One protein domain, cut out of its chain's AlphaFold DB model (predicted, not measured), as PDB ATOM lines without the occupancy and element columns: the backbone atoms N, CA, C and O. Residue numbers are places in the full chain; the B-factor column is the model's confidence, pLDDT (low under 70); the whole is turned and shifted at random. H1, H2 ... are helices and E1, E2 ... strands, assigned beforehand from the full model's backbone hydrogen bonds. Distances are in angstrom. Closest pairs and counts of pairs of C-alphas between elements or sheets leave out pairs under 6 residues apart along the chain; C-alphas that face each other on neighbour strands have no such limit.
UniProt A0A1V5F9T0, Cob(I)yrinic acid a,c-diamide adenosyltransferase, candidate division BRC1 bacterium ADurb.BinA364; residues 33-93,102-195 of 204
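This is residues 33 to 93 and 102 to 195 of the 204 residues of the protein "Cob(I)yrinic acid a,c-diamide adenosyltransferase" of candidate division BRC1 bacterium ADurb.BinA364 (UniProt A0A1V5F9T0). A four-stranded parallel sheet is the core, with helices over both faces: H1 and H2 cover one, H3 covers the other, and H5 runs side by side with H3. Beyond the sheet's E4 edge come the short H6 and E5, and from there a tail leads away to H7, farthest from the mean of the C-alphas. The printed part has 155 residues with seven named helices and five named strands, in the order H1 E1 H2 E2 H3 E3 H4 H5 E4 H6 E5 H7; the sheet's order is E2 E1 E3 E4. The class is mixed, helices and strands; the whole is compact, with a radius of gyration of the C-alphas of 15.2 A and spans of 45 by 34 by 33 A.

Find C-alpha 38 at (22.840, 13.903, 19.063); from there H1, residues 38 to 51, runs 20.0 A. Next come E1, residues 56 to 60, H2, residues 73 to 79, and E2, residues 83 to 87. After the cut look for C-alpha 105 at (30.879, 34.599, 33.920), where H3, residues 105 to 124, begins its 28.3 A. Read on through E3, residues 129 to 133, H4, residues 135 to 140, H5, residues 146 to 159 and 20.7 A long, and E4, residues 163 to 167. H6, residues 173 to 178, E5, residues 181 to 184, and H7, residues 191 to 194, follow; H7 ends at C-alpha 194, (3.175, 21.218, 14.921).

Look first at the sheet, where the neighbour strands are parallel: between E1 and E2, N 58 and O 84 are within hydrogen-bond range at 2.9 A, between E1 and E3, N 59 and O 131 at 2.8 A, and between E3 and E4, N 132 and O 165 at 2.8 A. There are three layers, helices on both faces of a sheet: H1 and H2 on one face, H3 and H4 on the other. H1 has a height over the sheet of 8.7 A, H2 of 8.4 A and H3 of 9.0 A. E1, H2, E2 and E3, H4, H5, E4 are strand-helix-strand units, parallel neighbour strands with helices between, each with a right-handed crossover. H3 touches H5 with residues 115 to 122 alone, at a shallow tilt of 7 degrees, the same way; the closest C-alphas, of Arg 119 and Leu 152, are 6.6 A apart. H4 and H5, a helical hairpin, only just touch, with 3 pairs of C-alphas within 8 A, the closest those of Val 139 and Glu 146 at 6.0 A. H5 only grazes the sheet; H6 and H7 are not on it. E5 pairs with no named strand. Every O i to N i+4 pair is within hydrogen-bond range in H1, H3, H4 and H6, against 2 of 3 in H2 and 8 of 10 in H5; H7 is too short for one.

The C-alphas farthest apart, of Arg 159 and Gly 195, are 46.8 A apart. Residues 94 to 101 are not printed, and C-alphas 93 and 102 are 11.9 A apart across the cut. The link from E1 to H2, 12 residues, is long. Look for low confidence at residues 67 to 68, under 70; the mean pLDDT of the printed part is 94.9.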
ATOM      1  N   GLY A  33      24.576  18.828  13.977       97.69
ATOM      2  CA  GLY A  33      23.376  19.174  13.219       97.69
ATOM      3  C   GLY A  33      22.220  19.680  14.079       97.69
ATOM      4  O   GLY A  33      22.208  19.567  15.308       97.69
ATOM      5  N   ASP A  34      21.219  20.260  13.422       95.94
ATOM      6  CA  ASP A  34      20.077  20.898  14.087       95.94
ATOM      7  C   ASP A  34      18.950  19.926  14.461       95.94
ATOM      8  O   ASP A  34      18.085  20.259  15.270       95.94
ATOM      9  N   GLY A  35      18.985  18.705  13.933       96.31
ATOM     10  CA  GLY A  35      18.033  17.647  14.241       96.31
ATOM     11  C   GLY A  35      18.201  17.065  15.645       96.31
ATOM     12  O   GLY A  35      19.292  17.027  16.230       96.31
ATOM     13  N   LYS A  36      17.089  16.561  16.183       96.38
ATOM     14  CA  LYS A  36      17.076  15.734  17.391       96.38
ATOM     15  C   LYS A  36      17.852  14.436  17.140       96.38
ATOM     16  O   LYS A  36      17.712  13.833  16.081       96.38
ATOM     17  N   GLY A  37      18.644  14.000  18.121       97.00
ATOM     18  CA  GLY A  37      19.301  12.688  18.075       97.00
ATOM     19  C   GLY A  37      20.749  12.649  18.566       97.00
ATOM     20  O   GLY A  37      21.257  11.565  18.824       97.00
ATOM     21  N   LYS A  38      21.411  13.804  18.708       98.25
ATOM     22  CA  LYS A  38      22.840  13.903  19.063       98.25
ATOM     23  C   LYS A  38      23.157  13.291  20.431       98.25
ATOM     24  O   LYS A  38      23.842  12.277  20.500       98.25
ATOM     25  N   THR A  39      22.588  13.850  21.502       97.25
ATOM     26  CA  THR A  39      22.756  13.334  22.870       97.25
ATOM     27  C   THR A  39      22.271  11.894  22.992       97.25
ATOM     28  O   THR A  39      22.974  11.059  23.543       97.25
ATOM     29  N   THR A  40      21.121  11.540  22.409       97.31
ATOM     30  CA  THR A  40      20.614  10.158  22.462       97.31
ATOM     31  C   THR A  40      21.532   9.162  21.748       97.31
ATOM     32  O   THR A  40      21.671   8.033  22.209       97.31
ATOM     33  N   ALA A  41      22.191   9.561  20.654       98.44
ATOM     34  CA  ALA A  41      23.202   8.734  19.998       98.44
ATOM     35  C   ALA A  41      24.433   8.545  20.897       98.44
ATOM     36  O   ALA A  41      24.921   7.424  21.019       98.44
ATOM     37  N   ALA A  42      24.879   9.604  21.578       98.44
ATOM     38  CA  ALA A  42      25.979   9.531  22.537       98.44
ATOM     39  C   ALA A  42      25.641   8.654  23.761       98.44
ATOM     40  O   ALA A  42      26.457   7.832  24.171       98.44
ATOM     41  N   VAL A  43      24.416   8.744  24.291       98.06
ATOM     42  CA  VAL A  43      23.902   7.849  25.345       98.06
ATOM     43  C   VAL A  43      23.857   6.398  24.859       98.06
ATOM     44  O   VAL A  43      24.289   5.496  25.572       98.06
ATOM     45  N   GLY A  44      23.390   6.153  23.632       98.25
ATOM     46  CA  GLY A  44      23.386   4.816  23.035       98.25
ATOM     47  C   GLY A  44      24.793   4.242  22.828       98.25
ATOM     48  O   GLY A  44      25.013   3.051  23.058       98.25
ATOM     49  N   LEU A  45      25.760   5.082  22.443       98.50
ATOM     50  CA  LEU A  45      27.170   4.701  22.353       98.50
ATOM     51  C   LEU A  45      27.722   4.320  23.733       98.50
ATOM     52  O   LEU A  45      28.334   3.261  23.870       98.50
ATOM     53  N   ALA A  46      27.454   5.136  24.753       98.44
ATOM     54  CA  ALA A  46      27.855   4.858  26.127       98.44
ATOM     55  C   ALA A  46      27.255   3.545  26.647       98.44
ATOM     56  O   ALA A  46      27.978   2.715  27.190       98.44
ATOM     57  N   ALA A  47      25.964   3.303  26.407       98.19
ATOM     58  CA  ALA A  47      25.311   2.048  26.770       98.19
ATOM     59  C   ALA A  47      25.981   0.832  26.106       98.19
ATOM     60  O   ALA A  47      26.187  -0.193  26.757       98.19
ATOM     61  N   ARG A  48      26.380   0.947  24.831       98.12
ATOM     62  CA  ARG A  48      27.131  -0.111  24.139       98.12
ATOM     63  C   ARG A  48      28.506  -0.345  24.765       98.12
ATOM     64  O   ARG A  48      28.878  -1.497  24.961       98.12
ATOM     65  N   ALA A  49      29.243   0.722  25.070       97.75
ATOM     66  CA  ALA A  49      30.565   0.633  25.684       97.75
ATOM     67  C   ALA A  49      30.500  -0.031  27.072       97.75
ATOM     68  O   ALA A  49      31.247  -0.971  27.339       97.75
ATOM     69  N   LEU A  50      29.542   0.379  27.907       97.75
ATOM     70  CA  LEU A  50      29.278  -0.239  29.209       97.75
ATOM     71  C   LEU A  50      28.887  -1.716  29.078       97.75
ATOM     72  O   LEU A  50      29.395  -2.551  29.818       97.75
ATOM     73  N   GLY A  51      28.030  -2.058  28.110       97.31
ATOM     74  CA  GLY A  51      27.632  -3.445  27.847       97.31
ATOM     75  C   GLY A  51      28.792  -4.349  27.413       97.31
ATOM     76  O   GLY A  51      28.745  -5.553  27.642       97.31
ATOM     77  N   TYR A  52      29.848  -3.774  26.830       95.75
ATOM     78  CA  TYR A  52      31.108  -4.467  26.537       95.75
ATOM     79  C   TYR A  52      32.061  -4.534  27.749       95.75
ATOM     80  O   TYR A  52      33.052  -5.256  27.716       95.75
ATOM     81  N   GLY A  53      31.776  -3.797  28.825       96.19
ATOM     82  CA  GLY A  53      32.619  -3.714  30.019       96.19
ATOM     83  C   GLY A  53      33.637  -2.569  30.004       96.19
ATOM     84  O   GLY A  53      34.533  -2.549  30.848       96.19
ATOM     85  N   MET A  54      33.529  -1.606  29.080       96.81
ATOM     86  CA  MET A  54      34.345  -0.387  29.142       96.81
ATOM     87  C   MET A  54      33.878   0.515  30.282       96.81
ATOM     88  O   MET A  54      32.682   0.647  30.536       96.81
ATOM     89  N   LYS A  55      34.828   1.220  30.899       98.25
ATOM     90  CA  LYS A  55      34.511   2.399  31.707       98.25
ATOM     91  C   LYS A  55      34.194   3.580  30.793       98.25
ATOM     92  O   LYS A  55      34.853   3.747  29.764       98.25
ATOM     93  N   VAL A  56      33.208   4.385  31.173       98.56
ATOM     94  CA  VAL A  56      32.753   5.541  30.396       98.56
ATOM     95  C   VAL A  56      32.771   6.784  31.269       98.56
ATOM     96  O   VAL A  56      32.123   6.797  32.312       98.56
ATOM     97  N   ASP A  57      33.443   7.832  30.805       98.44
ATOM     98  CA  ASP A  57      33.285   9.177  31.356       98.44
ATOM     99  C   ASP A  57      32.269   9.937  30.495       98.44
ATOM    100  O   ASP A  57      32.444  10.066  29.283       98.44
ATOM    101  N   PHE A  58      31.189  10.430  31.099       98.25
ATOM    102  CA  PHE A  58      30.125  11.151  30.397       98.25
ATOM    103  C   PHE A  58      29.946  12.535  31.014       98.25
ATOM    104  O   PHE A  58      29.333  12.685  32.071       98.25
ATOM    105  N   ILE A  59      30.477  13.550  30.336       98.06
ATOM    106  CA  ILE A  59      30.534  14.933  30.807       98.06
ATOM    107  C   ILE A  59      29.538  15.769  30.001       98.06
ATOM    108  O   ILE A  59      29.660  15.890  28.782       98.06
ATOM    109  N   GLN A  60      28.551  16.354  30.678       97.25
ATOM    110  CA  GLN A  60      27.558  17.237  30.062       97.25
ATOM    111  C   GLN A  60      27.912  18.707  30.292       97.25
ATOM    112  O   GLN A  60      28.073  19.141  31.436       97.25
ATOM    113  N   PHE A  61      27.983  19.475  29.209       96.88
ATOM    114  CA  PHE A  61      28.219  20.918  29.216       96.88
ATOM    115  C   PHE A  61      26.886  21.669  29.234       96.88
ATOM    116  O   PHE A  61      25.967  21.301  28.506       96.88
ATOM    117  N   ASP A  62      26.795  22.747  30.024       92.88
ATOM    118  CA  ASP A  62      25.656  23.688  30.006       92.88
ATOM    119  C   ASP A  62      24.285  23.030  30.267       92.88
ATOM    120  O   ASP A  62      23.253  23.364  29.681       92.88
ATOM    121  N   LYS A  63      24.282  22.031  31.147       87.19
ATOM    122  CA  LYS A  63      23.144  21.138  31.378       87.19
ATOM    123  C   LYS A  63      22.700  21.107  32.842       87.19
ATOM    124  O   LYS A  63      21.783  20.355  33.170       87.19
ATOM    125  N   GLY A  64      23.310  21.905  33.717       87.12
ATOM    126  CA  GLY A  64      22.896  22.000  35.114       87.12
ATOM    127  C   GLY A  64      23.164  20.709  35.883       87.12
ATOM    128  O   GLY A  64      24.218  20.095  35.738       87.12
ATOM    129  N   GLY A  65      22.194  20.287  36.691       79.62
ATOM    130  CA  GLY A  65      22.341  19.153  37.617       79.62
ATOM    131  C   GLY A  65      21.717  19.396  38.990       79.62
ATOM    132  O   GLY A  65      22.117  18.748  39.956       79.62
ATOM    133  N   SER A  66      20.790  20.354  39.070       73.00
ATOM    134  CA  SER A  66      20.067  20.712  40.294       73.00
ATOM    135  C   SER A  66      19.035  19.651  40.707       73.00
ATOM    136  O   SER A  66      18.814  18.678  39.989       73.00
ATOM    137  N   GLU A  67      18.397  19.832  41.871       63.31
ATOM    138  CA  GLU A  67      17.381  18.909  42.411       63.31
ATOM    139  C   GLU A  67      16.162  18.730  41.481       63.31
ATOM    140  O   GLU A  67      15.561  17.658  41.456       63.31
ATOM    141  N   ASP A  68      15.865  19.724  40.634       68.38
ATOM    142  CA  ASP A  68      14.805  19.692  39.615       68.38
ATOM    143  C   ASP A  68      15.282  19.068  38.283       68.38
ATOM    144  O   ASP A  68      14.955  19.547  37.190       68.38
ATOM    145  N   ASP A  69      16.093  18.010  38.353       76.50
ATOM    146  CA  ASP A  69      16.693  17.367  37.183       76.50
ATOM    147  C   ASP A  69      15.622  16.748  36.268       76.50
ATOM    148  O   ASP A  69      14.941  15.776  36.616       76.50
ATOM    149  N   ARG A  70      15.484  17.313  35.066       80.88
ATOM    150  CA  ARG A  70      14.528  16.848  34.054       80.88
ATOM    151  C   ARG A  70      15.146  15.903  33.030       80.88
ATOM    152  O   ARG A  70      14.410  15.399  32.206       80.88
ATOM    153  N   TYR A  71      16.446  15.637  33.052       88.25
ATOM    154  CA  TYR A  71      17.073  14.764  32.057       88.25
ATOM    155  C   TYR A  71      17.024  13.308  32.533       88.25
ATOM    156  O   TYR A  71      17.826  12.867  33.364       88.25
ATOM    157  N   TYR A  72      16.040  12.551  32.053       90.69
ATOM    158  CA  TYR A  72      15.738  11.208  32.550       90.69
ATOM    159  C   TYR A  72      16.827  10.186  32.207       90.69
ATOM    160  O   TYR A  72      16.983   9.214  32.954       90.69
ATOM    161  N   GLU A  73      17.634  10.408  31.164       92.00
ATOM    162  CA  GLU A  73      18.792   9.562  30.861       92.00
ATOM    163  C   GLU A  73      19.778   9.510  32.034       92.00
ATOM    164  O   GLU A  73      20.374   8.464  32.299       92.00
ATOM    165  N   ARG A  74      19.892  10.596  32.810       91.50
ATOM    166  CA  ARG A  74      20.830  10.688  33.938       91.50
ATOM    167  C   ARG A  74      20.529   9.691  35.037       91.50
ATOM    168  O   ARG A  74      21.453   9.247  35.706       91.50
ATOM    169  N   ARG A  75      19.260   9.312  35.223       91.06
ATOM    170  CA  ARG A  75      18.878   8.298  36.219       91.06
ATOM    171  C   ARG A  75      19.547   6.962  35.911       91.06
ATOM    172  O   ARG A  75      20.070   6.318  36.813       91.06
ATOM    173  N   LEU A  76      19.565   6.586  34.633       91.38
ATOM    174  CA  LEU A  76      20.209   5.363  34.173       91.38
ATOM    175  C   LEU A  76      21.733   5.504  34.172       91.38
ATOM    176  O   LEU A  76      22.417   4.611  34.659       91.38
ATOM    177  N   LEU A  77      22.264   6.633  33.686       92.38
ATOM    178  CA  LEU A  77      23.712   6.864  33.644       92.38
ATOM    179  C   LEU A  77      24.328   6.858  35.054       92.38
ATOM    180  O   LEU A  77      25.311   6.164  35.275       92.38
ATOM    181  N   ARG A  78      23.723   7.542  36.033       90.69
ATOM    182  CA  ARG A  78      24.217   7.571  37.426       90.69
ATOM    183  C   ARG A  78      24.233   6.193  38.093       90.69
ATOM    184  O   ARG A  78      25.060   5.957  38.965       90.69
ATOM    185  N   ALA A  79      23.307   5.309  37.722       93.25
ATOM    186  CA  ALA A  79      23.192   3.976  38.311       93.25
ATOM    187  C   ALA A  79      24.056   2.919  37.600       93.25
ATOM    188  O   ALA A  79      24.204   1.810  38.112       93.25
ATOM    189  N   ALA A  80      24.596   3.224  36.417       96.25
ATOM    190  CA  ALA A  80      25.287   2.248  35.588       96.25
ATOM    191  C   ALA A  80      26.701   1.933  36.126       96.25
ATOM    192  O   ALA A  80      27.535   2.833  36.233       96.25
ATOM    193  N   PRO A  81      27.031   0.659  36.415       96.69
ATOM    194  CA  PRO A  81      28.387   0.280  36.803       96.69
ATOM    195  C   PRO A  81      29.401   0.619  35.706       96.69
ATOM    196  O   PRO A  81      29.177   0.308  34.542       96.69
ATOM    197  N   GLY A  82      30.524   1.236  36.080       96.94
ATOM    198  CA  GLY A  82      31.553   1.670  35.126       96.94
ATOM    199  C   GLY A  82      31.270   3.016  34.448       96.94
ATOM    200  O   GLY A  82      32.113   3.478  33.682       96.94
ATOM    201  N   MET A  83      30.139   3.661  34.744       97.75
ATOM    202  CA  MET A  83      29.847   5.029  34.323       97.75
ATOM    203  C   MET A  83      30.341   6.035  35.366       97.75
ATOM    204  O   MET A  83      29.967   5.974  36.536       97.75
ATOM    205  N   ASN A  84      31.123   7.006  34.918       96.75
ATOM    206  CA  ASN A  84      31.433   8.228  35.639       96.75
ATOM    207  C   ASN A  84      30.718   9.382  34.928       96.75
ATOM    208  O   ASN A  84      31.181   9.928  33.926       96.75
ATOM    209  N   TRP A  85      29.527   9.700  35.421       95.44
ATOM    210  CA  TRP A  85      28.673  10.727  34.843       95.44
ATOM    211  C   TRP A  85      28.821  12.037  35.619       95.44
ATOM    212  O   TRP A  85      28.729  12.052  36.848       95.44
ATOM    213  N   ILE A  86      29.018  13.143  34.901       94.25
ATOM    214  CA  ILE A  86      29.165  14.479  35.477       94.25
ATOM    215  C   ILE A  86      28.376  15.473  34.626       94.25
ATOM    216  O   ILE A  86      28.633  15.618  33.433       94.25
ATOM    217  N   ALA A  87      27.457  16.216  35.239       93.69
ATOM    218  CA  ALA A  87      26.888  17.405  34.616       93.69
ATOM    219  C   ALA A  87      27.519  18.685  35.165       93.69
ATOM    220  O   ALA A  87      27.953  18.767  36.319       93.69
ATOM    221  N   THR A  88      27.611  19.673  34.285       94.19
ATOM    222  CA  THR A  88      28.184  20.989  34.549       94.19
ATOM    223  C   THR A  88      27.285  22.074  33.968       94.19
ATOM    224  O   THR A  88      26.374  21.805  33.171       94.19
ATOM    225  N   GLY A  89      27.573  23.319  34.324       91.44
ATOM    226  CA  GLY A  89      26.817  24.471  33.854       91.44
ATOM    227  C   GLY A  89      25.625  24.767  34.746       91.44
ATOM    228  O   GLY A  89      25.391  24.119  35.763       91.44
ATOM    229  N   LEU A  90      24.859  25.771  34.346       89.19
ATOM    230  CA  LEU A  90      23.713  26.251  35.103       89.19
ATOM    231  C   LEU A  90      22.406  25.898  34.400       89.19
ATOM    232  O   LEU A  90      22.340  25.779  33.178       89.19
ATOM    233  N   GLU A  91      21.325  25.816  35.173       86.62
ATOM    234  CA  GLU A  91      19.988  25.625  34.613       86.62
ATOM    235  C   GLU A  91      19.614  26.793  33.686       86.62
ATOM    236  O   GLU A  91      19.530  27.956  34.104       86.62
ATOM    237  N   ARG A  92      19.364  26.484  32.409       84.25
ATOM    238  CA  ARG A  92      18.852  27.451  31.422       84.25
ATOM    239  C   ARG A  92      17.338  27.518  31.354       84.25
ATOM    240  O   ARG A  92      16.795  28.488  30.833       84.25
ATOM    241  N   MET A  93      16.661  26.503  31.876       81.25
ATOM    242  CA  MET A  93      15.206  26.437  31.933       81.25
ATOM    243  C   MET A  93      14.767  26.256  33.376       81.25
ATOM    244  O   MET A  93      15.053  25.230  33.992       81.25
ATOM    245  N   GLY A 102      21.375  34.032  27.358       83.06
ATOM    246  CA  GLY A 102      22.577  34.778  27.732       83.06
ATOM    247  C   GLY A 102      23.591  33.934  28.507       83.06
ATOM    248  O   GLY A 102      23.208  33.078  29.303       83.06
ATOM    249  N   ALA A 103      24.873  34.235  28.302       89.62
ATOM    250  CA  ALA A 103      25.991  33.674  29.051       89.62
ATOM    251  C   ALA A 103      26.452  34.645  30.145       89.62
ATOM    252  O   ALA A 103      26.546  35.851  29.914       89.62
ATOM    253  N   THR A 104      26.748  34.110  31.323       92.88
ATOM    254  CA  THR A 104      27.357  34.825  32.450       92.88
ATOM    255  C   THR A 104      28.783  34.329  32.685       92.88
ATOM    256  O   THR A 104      29.176  33.273  32.185       92.88
ATOM    257  N   ASP A 105      29.546  35.051  33.505       94.62
ATOM    258  CA  ASP A 105      30.879  34.599  33.920       94.62
ATOM    259  C   ASP A 105      30.834  33.254  34.655       94.62
ATOM    260  O   ASP A 105      31.762  32.458  34.537       94.62
ATOM    261  N   GLU A 106      29.747  32.970  35.379       94.62
ATOM    262  CA  GLU A 106      29.545  31.675  36.031       94.62
ATOM    263  C   GLU A 106      29.325  30.554  35.008       94.62
ATOM    264  O   GLU A 106      29.928  29.492  35.130       94.62
ATOM    265  N   ASP A 107      28.551  30.799  33.942       95.19
ATOM    266  CA  ASP A 107      28.392  29.810  32.866       95.19
ATOM    267  C   ASP A 107      29.735  29.488  32.198       95.19
ATOM    268  O   ASP A 107      30.022  28.330  31.887       95.19
ATOM    269  N   ARG A 108      30.583  30.508  32.000       96.56
ATOM    270  CA  ARG A 108      31.938  30.315  31.472       96.56
ATOM    271  C   ARG A 108      32.821  29.537  32.448       96.56
ATOM    272  O   ARG A 108      33.532  28.636  32.009       96.56
ATOM    273  N   ARG A 109      32.778  29.844  33.750       97.25
ATOM    274  CA  ARG A 109      33.524  29.093  34.778       97.25
ATOM    275  C   ARG A 109      33.148  27.614  34.774       97.25
ATOM    276  O   ARG A 109      34.035  26.765  34.738       97.25
ATOM    277  N   GLU A 110      31.857  27.310  34.730       96.75
ATOM    278  CA  GLU A 110      31.379  25.931  34.693       96.75
ATOM    279  C   GLU A 110      31.767  25.197  33.403       96.75
ATOM    280  O   GLU A 110      32.162  24.030  33.449       96.75
ATOM    281  N   ALA A 111      31.737  25.876  32.253       97.56
ATOM    282  CA  ALA A 111      32.208  25.290  31.000       97.56
ATOM    283  C   ALA A 111      33.720  24.996  31.023       97.56
ATOM    284  O   ALA A 111      34.156  23.953  30.534       97.56
ATOM    285  N   LEU A 112      34.528  25.871  31.634       98.12
ATOM    286  CA  LEU A 112      35.962  25.632  31.831       98.12
ATOM    287  C   LEU A 112      36.223  24.489  32.823       98.12
ATOM    288  O   LEU A 112      37.144  23.699  32.611       98.12
ATOM    289  N   ARG A 113      35.392  24.341  33.863       98.00
ATOM    290  CA  ARG A 113      35.446  23.189  34.778       98.00
ATOM    291  C   ARG A 113      35.185  21.879  34.034       98.00
ATOM    292  O   ARG A 113      35.927  20.916  34.215       98.00
ATOM    293  N   ALA A 114      34.173  21.847  33.171       98.19
ATOM    294  CA  ALA A 114      33.875  20.694  32.324       98.19
ATOM    295  C   ALA A 114      35.033  20.354  31.373       98.19
ATOM    296  O   ALA A 114      35.379  19.184  31.205       98.19
ATOM    297  N   LEU A 115      35.678  21.375  30.801       98.38
ATOM    298  CA  LEU A 115      36.849  21.204  29.944       98.38
ATOM    299  C   LEU A 115      38.051  20.623  30.711       98.38
ATOM    300  O   LEU A 115      38.749  19.750  30.195       98.38
ATOM    301  N   ALA A 116      38.270  21.061  31.953       98.38
ATOM    302  CA  ALA A 116      39.313  20.518  32.820       98.38
ATOM    303  C   ALA A 116      39.060  19.042  33.174       98.38
ATOM    304  O   ALA A 116      39.985  18.232  33.109       98.38
ATOM    305  N   LEU A 117      37.809  18.674  33.471       98.12
ATOM    306  CA  LEU A 117      37.416  17.278  33.688       98.12
ATOM    307  C   LEU A 117      37.657  16.426  32.438       98.12
ATOM    308  O   LEU A 117      38.219  15.341  32.536       98.12
ATOM    309  N   ALA A 118      37.306  16.938  31.255       98.25
ATOM    310  CA  ALA A 118      37.548  16.240  29.996       98.25
ATOM    311  C   ALA A 118      39.045  15.988  29.755       98.25
ATOM    312  O   ALA A 118      39.434  14.889  29.364       98.25
ATOM    313  N   ARG A 119      39.896  16.984  30.034       98.06
ATOM    314  CA  ARG A 119      41.357  16.836  29.968       98.06
ATOM    315  C   ARG A 119      41.852  15.762  30.939       98.06
ATOM    316  O   ARG A 119      42.606  14.886  30.527       98.06
ATOM    317  N   GLN A 120      41.374  15.781  32.183       97.56
ATOM    318  CA  GLN A 120      41.717  14.775  33.190       97.56
ATOM    319  C   GLN A 120      41.317  13.359  32.750       97.56
ATOM    320  O   GLN A 120      42.111  12.432  32.902       97.56
ATOM    321  N   SER A 121      40.123  13.187  32.180       97.12
ATOM    322  CA  SER A 121      39.653  11.905  31.642       97.12
ATOM    323  C   SER A 121      40.565  11.364  30.540       97.12
ATOM    324  O   SER A 121      40.927  10.187  30.553       97.12
ATOM    325  N   LEU A 122      40.987  12.230  29.613       97.00
ATOM    326  CA  LEU A 122      41.890  11.857  28.520       97.00
ATOM    327  C   LEU A 122      43.306  11.529  29.018       97.00
ATOM    328  O   LEU A 122      43.943  10.609  28.510       97.00
ATOM    329  N   GLU A 123      43.815  12.260  30.007       96.06
ATOM    330  CA  GLU A 123      45.174  12.072  30.527       96.06
ATOM    331  C   GLU A 123      45.279  10.916  31.529       96.06
ATOM    332  O   GLU A 123      46.318  10.259  31.595       96.06
ATOM    333  N   GLY A 124      44.216  10.642  32.288       90.31
ATOM    334  CA  GLY A 124      44.201   9.633  33.347       90.31
ATOM    335  C   GLY A 124      44.149   8.183  32.855       90.31
ATOM    336  O   GLY A 124      44.457   7.278  33.627       90.31
ATOM    337  N   GLY A 125      43.763   7.941  31.595       80.12
ATOM    338  CA  GLY A 125      43.803   6.610  30.962       80.12
ATOM    339  C   GLY A 125      42.848   5.563  31.555       80.12
ATOM    340  O   GLY A 125      43.052   4.367  31.362       80.12
ATOM    341  N   GLY A 126      41.824   5.986  32.306       89.19
ATOM    342  CA  GLY A 126      40.912   5.086  33.022       89.19
ATOM    343  C   GLY A 126      39.643   4.693  32.259       89.19
ATOM    344  O   GLY A 126      39.058   3.652  32.563       89.19
ATOM    345  N   ALA A 127      39.206   5.506  31.295       96.50
ATOM    346  CA  ALA A 127      37.991   5.283  30.515       96.50
ATOM    347  C   ALA A 127      38.309   4.675  29.142       96.50
ATOM    348  O   ALA A 127      39.290   5.041  28.506       96.50
ATOM    349  N   GLY A 128      37.454   3.767  28.663       97.00
ATOM    350  CA  GLY A 128      37.487   3.282  27.276       97.00
ATOM    351  C   GLY A 128      36.733   4.202  26.310       97.00
ATOM    352  O   GLY A 128      36.993   4.180  25.109       97.00
ATOM    353  N   LEU A 129      35.837   5.044  26.837       98.50
ATOM    354  CA  LEU A 129      35.077   6.048  26.099       98.50
ATOM    355  C   LEU A 129      34.902   7.311  26.950       98.50
ATOM    356  O   LEU A 129      34.463   7.231  28.097       98.50
ATOM    357  N   VAL A 130      35.167   8.469  26.353       98.75
ATOM    358  CA  VAL A 130      34.856   9.791  26.903       98.75
ATOM    359  C   VAL A 130      33.801  10.452  26.019       98.75
ATOM    360  O   VAL A 130      33.977  10.587  24.807       98.75
ATOM    361  N   VAL A 131      32.690  10.874  26.616       98.81
ATOM    362  CA  VAL A 131      31.613  11.611  25.948       98.81
ATOM    363  C   VAL A 131      31.564  13.033  26.488       98.81
ATOM    364  O   VAL A 131      31.402  13.243  27.686       98.81
ATOM    365  N   LEU A 132      31.657  14.003  25.585       98.81
ATOM    366  CA  LEU A 132      31.550  15.435  25.843       98.81
ATOM    367  C   LEU A 132      30.250  15.941  25.213       98.81
ATOM    368  O   LEU A 132      30.206  16.388  24.061       98.81
ATOM    369  N   ASP A 133      29.159  15.792  25.955       98.56
ATOM    370  CA  ASP A 133      27.825  16.158  25.496       98.56
ATOM    371  C   ASP A 133      27.642  17.681  25.552       98.56
ATOM    372  O   ASP A 133      27.880  18.312  26.578       98.56
ATOM    373  N   GLU A 134      27.226  18.266  24.432       97.62
ATOM    374  CA  GLU A 134      26.987  19.692  24.189       97.62
ATOM    375  C   GLU A 134      28.228  20.601  24.260       97.62
ATOM    376  O   GLU A 134      28.092  21.826  24.210       97.62
ATOM    377  N   ILE A 135      29.452  20.051  24.263       98.56
ATOM    378  CA  ILE A 135      30.693  20.851  24.205       98.56
ATOM    379  C   ILE A 135      30.730  21.787  22.987       98.56
ATOM    380  O   ILE A 135      31.156  22.938  23.086       98.56
ATOM    381  N   LEU A 136      30.227  21.336  21.835       98.19
ATOM    382  CA  LEU A 136      30.205  22.152  20.619       98.19
ATOM    383  C   LEU A 136      29.134  23.251  20.696       98.19
ATOM    384  O   LEU A 136      29.298  24.339  20.141       98.19
ATOM    385  N   SER A 137      28.041  23.001  21.418       95.56
ATOM    386  CA  SER A 137      27.032  24.024  21.697       95.56
ATOM    387  C   SER A 137      27.543  25.057  22.703       95.56
ATOM    388  O   SER A 137      27.226  26.236  22.565       95.56
ATOM    389  N   ALA A 138      28.406  24.667  23.648       95.88
ATOM    390  CA  ALA A 138      29.071  25.601  24.556       95.88
ATOM    391  C   ALA A 138      29.903  26.656  23.797       95.88
ATOM    392  O   ALA A 138      29.925  27.820  24.200       95.88
ATOM    393  N   VAL A 139      30.500  26.297  22.652       95.88
ATOM    394  CA  VAL A 139      31.153  27.263  21.747       95.88
ATOM    395  C   VAL A 139      30.131  28.198  21.098       95.88
ATOM    396  O   VAL A 139      30.306  29.416  21.111       95.88
ATOM    397  N   ALA A 140      29.025  27.657  20.578       91.75
ATOM    398  CA  ALA A 140      27.965  28.462  19.963       91.75
ATOM    399  C   ALA A 140      27.345  29.475  20.946       91.75
ATOM    400  O   ALA A 140      26.999  30.591  20.559       91.75
ATOM    401  N   TYR A 141      27.259  29.109  22.225       91.62
ATOM    402  CA  TYR A 141      26.799  29.977  23.308       91.62
ATOM    403  C   TYR A 141      27.891  30.885  23.891       91.62
ATOM    404  O   TYR A 141      27.627  31.591  24.861       91.62
ATOM    405  N   ARG A 142      29.097  30.894  23.305       94.06
ATOM    406  CA  ARG A 142      30.259  31.684  23.750       94.06
ATOM    407  C   ARG A 142      30.710  31.380  25.184       94.06
ATOM    408  O   ARG A 142      31.371  32.206  25.809       94.06
ATOM    409  N   LEU A 143      30.383  30.194  25.699       95.62
ATOM    410  CA  LEU A 143      30.891  29.713  26.985       95.62
ATOM    411  C   LEU A 143      32.343  29.258  26.854       95.62
ATOM    412  O   LEU A 143      33.148  29.511  27.745       95.62
ATOM    413  N   LEU A 144      32.673  28.646  25.716       97.31
ATOM    414  CA  LEU A 144      34.022  28.254  25.322       97.31
ATOM    415  C   LEU A 144      34.419  28.945  24.018       97.31
ATOM    416  O   LEU A 144      33.581  29.264  23.173       97.31
ATOM    417  N   ARG A 145      35.718  29.161  23.850       97.62
ATOM    418  CA  ARG A 145      36.334  29.530  22.577       97.62
ATOM    419  C   ARG A 145      36.549  28.262  21.761       97.62
ATOM    420  O   ARG A 145      36.813  27.201  22.317       97.62
ATOM    421  N   GLU A 146      36.493  28.383  20.441       97.00
ATOM    422  CA  GLU A 146      36.774  27.247  19.559       97.00
ATOM    423  C   GLU A 146      38.173  26.662  19.810       97.00
ATOM    424  O   GLU A 146      38.337  25.447  19.810       97.00
ATOM    425  N   GLU A 147      39.154  27.526  20.088       98.25
ATOM    426  CA  GLU A 147      40.526  27.110  20.386       98.25
ATOM    427  C   GLU A 147      40.618  26.204  21.613       98.25
ATOM    428  O   GLU A 147      41.311  25.200  21.582       98.25
ATOM    429  N   GLU A 148      39.832  26.480  22.653       98.56
ATOM    430  CA  GLU A 148      39.820  25.676  23.880       98.56
ATOM    431  C   GLU A 148      39.321  24.242  23.612       98.56
ATOM    432  O   GLU A 148      39.788  23.283  24.225       98.56
ATOM    433  N   VAL A 149      38.385  24.080  22.669       98.44
ATOM    434  CA  VAL A 149      37.892  22.760  22.239       98.44
ATOM    435  C   VAL A 149      38.883  22.080  21.294       98.44
ATOM    436  O   VAL A 149      39.054  20.862  21.358       98.44
ATOM    437  N   TRP A 150      39.555  22.848  20.434       98.38
ATOM    438  CA  TRP A 150      40.584  22.324  19.541       98.38
ATOM    439  C   TRP A 150      41.805  21.802  20.297       98.38
ATOM    440  O   TRP A 150      42.208  20.672  20.051       98.38
ATOM    441  N   GLU A 151      42.317  22.543  21.279       98.44
ATOM    442  CA  GLU A 151      43.433  22.109  22.133       98.44
ATOM    443  C   GLU A 151      43.141  20.763  22.824       98.44
ATOM    444  O   GLU A 151      44.024  19.917  22.985       98.44
ATOM    445  N   LEU A 152      41.885  20.532  23.226       98.38
ATOM    446  CA  LEU A 152      41.451  19.248  23.779       98.38
ATOM    447  C   LEU A 152      41.441  18.140  22.714       98.38
ATOM    448  O   LEU A 152      41.854  17.011  22.988       98.38
ATOM    449  N   ALA A 153      40.971  18.445  21.502       98.31
ATOM    450  CA  ALA A 153      40.998  17.504  20.388       98.31
ATOM    451  C   ALA A 153      42.439  17.155  19.980       98.31
ATOM    452  O   ALA A 153      42.729  15.984  19.759       98.31
ATOM    453  N   GLU A 154      43.360  18.117  19.950       97.94
ATOM    454  CA  GLU A 154      44.783  17.878  19.686       97.94
ATOM    455  C   GLU A 154      45.420  16.981  20.747       97.94
ATOM    456  O   GLU A 154      46.101  16.011  20.403       97.94
ATOM    457  N   LEU A 155      45.139  17.242  22.029       97.25
ATOM    458  CA  LEU A 155      45.566  16.376  23.129       97.25
ATOM    459  C   LEU A 155      45.100  14.931  22.911       97.25
ATOM    460  O   LEU A 155      45.886  13.991  23.058       97.25
ATOM    461  N   PHE A 156      43.831  14.755  22.537       97.75
ATOM    462  CA  PHE A 156      43.284  13.451  22.190       97.75
ATOM    463  C   PHE A 156      44.013  12.833  20.988       97.75
ATOM    464  O   PHE A 156      44.460  11.692  21.071       97.75
ATOM    465  N   LEU A 157      44.167  13.563  19.883       96.69
ATOM    466  CA  LEU A 157      44.747  13.057  18.636       96.69
ATOM    467  C   LEU A 157      46.209  12.628  18.796       96.69
ATOM    468  O   LEU A 157      46.627  11.674  18.139       96.69
ATOM    469  N   ALA A 158      46.959  13.282  19.685       95.69
ATOM    470  CA  ALA A 158      48.358  12.969  19.960       95.69
ATOM    471  C   ALA A 158      48.561  11.605  20.644       95.69
ATOM    472  O   ALA A 158      49.621  10.999  20.489       95.69
ATOM    473  N   ARG A 159      47.577  11.125  21.418       90.56
ATOM    474  CA  ARG A 159      47.720   9.915  22.255       90.56
ATOM    475  C   ARG A 159      46.685   8.828  21.980       90.56
ATOM    476  O   ARG A 159      46.959   7.664  22.243       90.56
ATOM    477  N   ARG A 160      45.503   9.215  21.494       93.69
ATOM    478  CA  ARG A 160      44.297   8.392  21.298       93.69
ATOM    479  C   ARG A 160      44.075   7.377  22.432       93.69
ATOM    480  O   ARG A 160      44.038   6.177  22.170       93.69
ATOM    481  N   PRO A 161      43.942   7.840  23.689       94.62
ATOM    482  CA  PRO A 161      43.902   6.960  24.859       94.62
ATOM    483  C   PRO A 161      42.596   6.154  24.978       94.62
ATOM    484  O   PRO A 161      42.578   5.114  25.628       94.62
ATOM    485  N   CYS A 162      41.507   6.628  24.368       96.44
ATOM    486  CA  CYS A 162      40.155   6.072  24.477       96.44
ATOM    487  C   CYS A 162      39.285   6.550  23.308       96.44
ATOM    488  O   CYS A 162      39.705   7.423  22.563       96.44
ATOM    489  N   GLU A 163      38.067   6.049  23.128       98.12
ATOM    490  CA  GLU A 163      37.132   6.682  22.184       98.12
ATOM    491  C   GLU A 163      36.722   8.074  22.698       98.12
ATOM    492  O   GLU A 163      36.562   8.261  23.907       98.12
ATOM    493  N   LEU A 164      36.533   9.048  21.804       98.69
ATOM    494  CA  LEU A 164      36.099  10.401  22.163       98.69
ATOM    495  C   LEU A 164      34.886  10.811  21.332       98.69
ATOM    496  O   LEU A 164      34.972  10.904  20.111       98.69
ATOM    497  N   ALA A 165      33.760  11.104  21.980       98.88
ATOM    498  CA  ALA A 165      32.560  11.605  21.318       98.88
ATOM    499  C   ALA A 165      32.241  13.037  21.752       98.88
ATOM    500  O   ALA A 165      32.161  13.319  22.943       98.88
ATOM    501  N   MET A 166      32.004  13.929  20.794       98.88
ATOM    502  CA  MET A 166      31.561  15.304  21.031       98.88
ATOM    503  C   MET A 166      30.200  15.538  20.383       98.88
ATOM    504  O   MET A 166      29.960  15.128  19.242       98.88
ATOM    505  N   THR A 167      29.311  16.231  21.092       98.81
ATOM    506  CA  THR A 167      27.986  16.587  20.570       98.81
ATOM    507  C   THR A 167      27.761  18.099  20.556       98.81
ATOM    508  O   THR A 167      28.397  18.865  21.284       98.81
ATOM    509  N   GLY A 168      26.851  18.537  19.688       97.62
ATOM    510  CA  GLY A 168      26.309  19.896  19.654       97.62
ATOM    511  C   GLY A 168      25.920  20.303  18.236       97.62
ATOM    512  O   GLY A 168      25.888  19.471  17.342       97.62
ATOM    513  N   ARG A 169      25.549  21.559  17.985       94.94
ATOM    514  CA  ARG A 169      24.957  21.914  16.675       94.94
ATOM    515  C   ARG A 169      25.950  21.935  15.515       94.94
ATOM    516  O   ARG A 169      25.625  21.460  14.430       94.94
ATOM    517  N   ARG A 170      27.134  22.509  15.720       95.62
ATOM    518  CA  ARG A 170      28.116  22.772  14.657       95.62
ATOM    519  C   ARG A 170      29.515  22.449  15.155       95.62
ATOM    520  O   ARG A 170      29.819  22.727  16.305       95.62
ATOM    521  N   ALA A 171      30.353  21.910  14.281       96.94
ATOM    522  CA  ALA A 171      31.784  21.746  14.515       96.94
ATOM    523  C   ALA A 171      32.557  22.620  13.525       96.94
ATOM    524  O   ALA A 171      32.062  22.900  12.430       96.94
ATOM    525  N   SER A 172      33.757  23.057  13.904       97.00
ATOM    526  CA  SER A 172      34.627  23.794  12.994       97.00
ATOM    527  C   SER A 172      35.190  22.878  11.900       97.00
ATOM    528  O   SER A 172      35.287  21.665  12.113       97.00
ATOM    529  N   PRO A 173      35.586  23.422  10.732       97.44
ATOM    530  CA  PRO A 173      36.157  22.622   9.648       97.44
ATOM    531  C   PRO A 173      37.337  21.750  10.096       97.44
ATOM    532  O   PRO A 173      37.382  20.576   9.747       97.44
ATOM    533  N   ARG A 174      38.220  22.283  10.954       96.81
ATOM    534  CA  ARG A 174      39.365  21.540  11.509       96.81
ATOM    535  C   ARG A 174      38.955  20.336  12.364       96.81
ATOM    536  O   ARG A 174      39.552  19.273  12.251       96.81
ATOM    537  N   LEU A 175      37.899  20.464  13.174       98.06
ATOM    538  CA  LEU A 175      37.362  19.338  13.947       98.06
ATOM    539  C   LEU A 175      36.744  18.280  13.028       98.06
ATOM    540  O   LEU A 175      36.937  17.090  13.255       98.06
ATOM    541  N   ILE A 176      36.012  18.710  11.996       98.31
ATOM    542  CA  ILE A 176      35.398  17.809  11.009       98.31
ATOM    543  C   ILE A 176      36.470  17.020  10.256       98.31
ATOM    544  O   ILE A 176      36.324  15.812  10.098       98.31
ATOM    545  N   GLU A 177      37.537  17.686   9.816       98.06
ATOM    546  CA  GLU A 177      38.657  17.062   9.108       98.06
ATOM    547  C   GLU A 177      39.406  16.048   9.984       98.06
ATOM    548  O   GLU A 177      39.764  14.969   9.516       98.06
ATOM    549  N   ALA A 178      39.601  16.360  11.268       97.25
ATOM    550  CA  ALA A 178      40.313  15.487  12.198       97.25
ATOM    551  C   ALA A 178      39.483  14.292  12.712       97.25
ATOM    552  O   ALA A 178      40.043  13.329  13.250       97.25
ATOM    553  N   ALA A 179      38.153  14.349  12.600       98.06
ATOM    554  CA  ALA A 179      37.258  13.337  13.147       98.06
ATOM    555  C   ALA A 179      37.244  12.047  12.313       98.06
ATOM    556  O   ALA A 179      37.107  12.063  11.093       98.06
ATOM    557  N   GLY A 180      37.300  10.901  12.995       97.31
ATOM    558  CA  GLY A 180      37.148   9.588  12.356       97.31
ATOM    559  C   GLY A 180      35.699   9.281  11.968       97.31
ATOM    560  O   GLY A 180      35.444   8.481  11.068       97.31
ATOM    561  N   LEU A 181      34.741   9.928  12.637       98.06
ATOM    562  CA  LEU A 181      33.321   9.827  12.339       98.06
ATOM    563  C   LEU A 181      32.644  11.183  12.521       98.06
ATOM    564  O   LEU A 181      32.725  11.790  13.583       98.06
ATOM    565  N   VAL A 182      31.894  11.611  11.507       98.62
ATOM    566  CA  VAL A 182      31.003  12.772  11.591       98.62
ATOM    567  C   VAL A 182      29.611  12.342  11.162       98.62
ATOM    568  O   VAL A 182      29.407  11.854  10.050       98.62
ATOM    569  N   THR A 183      28.639  12.506  12.054       98.56
ATOM    570  CA  THR A 183      27.221  12.311  11.751       98.56
ATOM    571  C   THR A 183      26.495  13.633  11.906       98.56
ATOM    572  O   THR A 183      26.518  14.239  12.973       98.56
ATOM    573  N   GLU A 184      25.816  14.052  10.844       98.31
ATOM    574  CA  GLU A 184      24.955  15.228  10.844       98.31
ATOM    575  C   GLU A 184      23.485  14.805  10.970       98.31
ATOM    576  O   GLU A 184      22.883  14.252  10.043       98.31
ATOM    577  N   MET A 185      22.888  15.072  12.128       97.81
ATOM    578  CA  MET A 185      21.461  14.924  12.376       97.81
ATOM    579  C   MET A 185      20.728  16.101  11.728       97.81
ATOM    580  O   MET A 185      20.633  17.183  12.305       97.81
ATOM    581  N   LYS A 186      20.192  15.901  10.521       97.12
ATOM    582  CA  LYS A 186      19.360  16.904   9.834       97.12
ATOM    583  C   LYS A 186      17.920  16.863  10.344       97.12
ATOM    584  O   LYS A 186      17.322  15.791  10.436       97.12
ATOM    585  N   CYS A 187      17.347  18.028  10.645       96.38
ATOM    586  CA  CYS A 187      15.936  18.137  11.008       96.38
ATOM    587  C   CYS A 187      15.070  18.092   9.743       96.38
ATOM    588  O   CYS A 187      14.873  19.110   9.093       96.38
ATOM    589  N   VAL A 188      14.591  16.903   9.366       97.25
ATOM    590  CA  VAL A 188      13.664  16.752   8.225       97.25
ATOM    591  C   VAL A 188      12.237  17.153   8.616       97.25
ATOM    592  O   VAL A 188      11.507  17.714   7.808       97.25
ATOM    593  N   LYS A 189      11.836  16.839   9.852       96.06
ATOM    594  CA  LYS A 189      10.558  17.216  10.464       96.06
ATOM    595  C   LYS A 189      10.679  17.094  11.979       96.06
ATOM    596  O   LYS A 189      11.299  16.137  12.456       96.06
ATOM    597  N   HIS A 190      10.043  17.984  12.733       95.94
ATOM    598  CA  HIS A 190       9.976  17.870  14.190       95.94
ATOM    599  C   HIS A 190       8.560  18.126  14.713       95.94
ATOM    600  O   HIS A 190       7.901  19.076  14.318       95.94
ATOM    601  N   CYS A 191       8.081  17.307  15.656       94.25
ATOM    602  CA  CYS A 191       6.723  17.446  16.209       94.25
ATOM    603  C   CYS A 191       6.457  18.810  16.880       94.25
ATOM    604  O   CYS A 191       5.327  19.292  16.865       94.25
ATOM    605  N   PHE A 192       7.509  19.460  17.384       93.25
ATOM    606  CA  PHE A 192       7.462  20.837  17.888       93.25
ATOM    607  C   PHE A 192       6.958  21.850  16.853       93.25
ATOM    608  O   PHE A 192       6.236  22.773  17.209       93.25
ATOM    609  N   GLU A 193       7.261  21.654  15.566       93.75
ATOM    610  CA  GLU A 193       6.781  22.520  14.475       93.75
ATOM    611  C   GLU A 193       5.253  22.450  14.325       93.75
ATOM    612  O   GLU A 193       4.634  23.353  13.779       93.75
ATOM    613  N   SER A 194       4.631  21.384  14.838       94.94
ATOM    614  CA  SER A 194       3.175  21.218  14.921       94.94
ATOM    615  C   SER A 194       2.604  21.632  16.288       94.94
ATOM    616  O   SER A 194       1.482  21.259  16.615       94.94
ATOM    617  N   GLY A 195       3.368  22.366  17.104       93.69
ATOM    618  CA  GLY A 195       2.935  22.888  18.404       93.69
ATOM    619  C   GLY A 195       3.021  21.900  19.572       93.69
ATOM    620  O   GLY A 195       2.563  22.220  20.666       93.69
TER     621      GLY A 195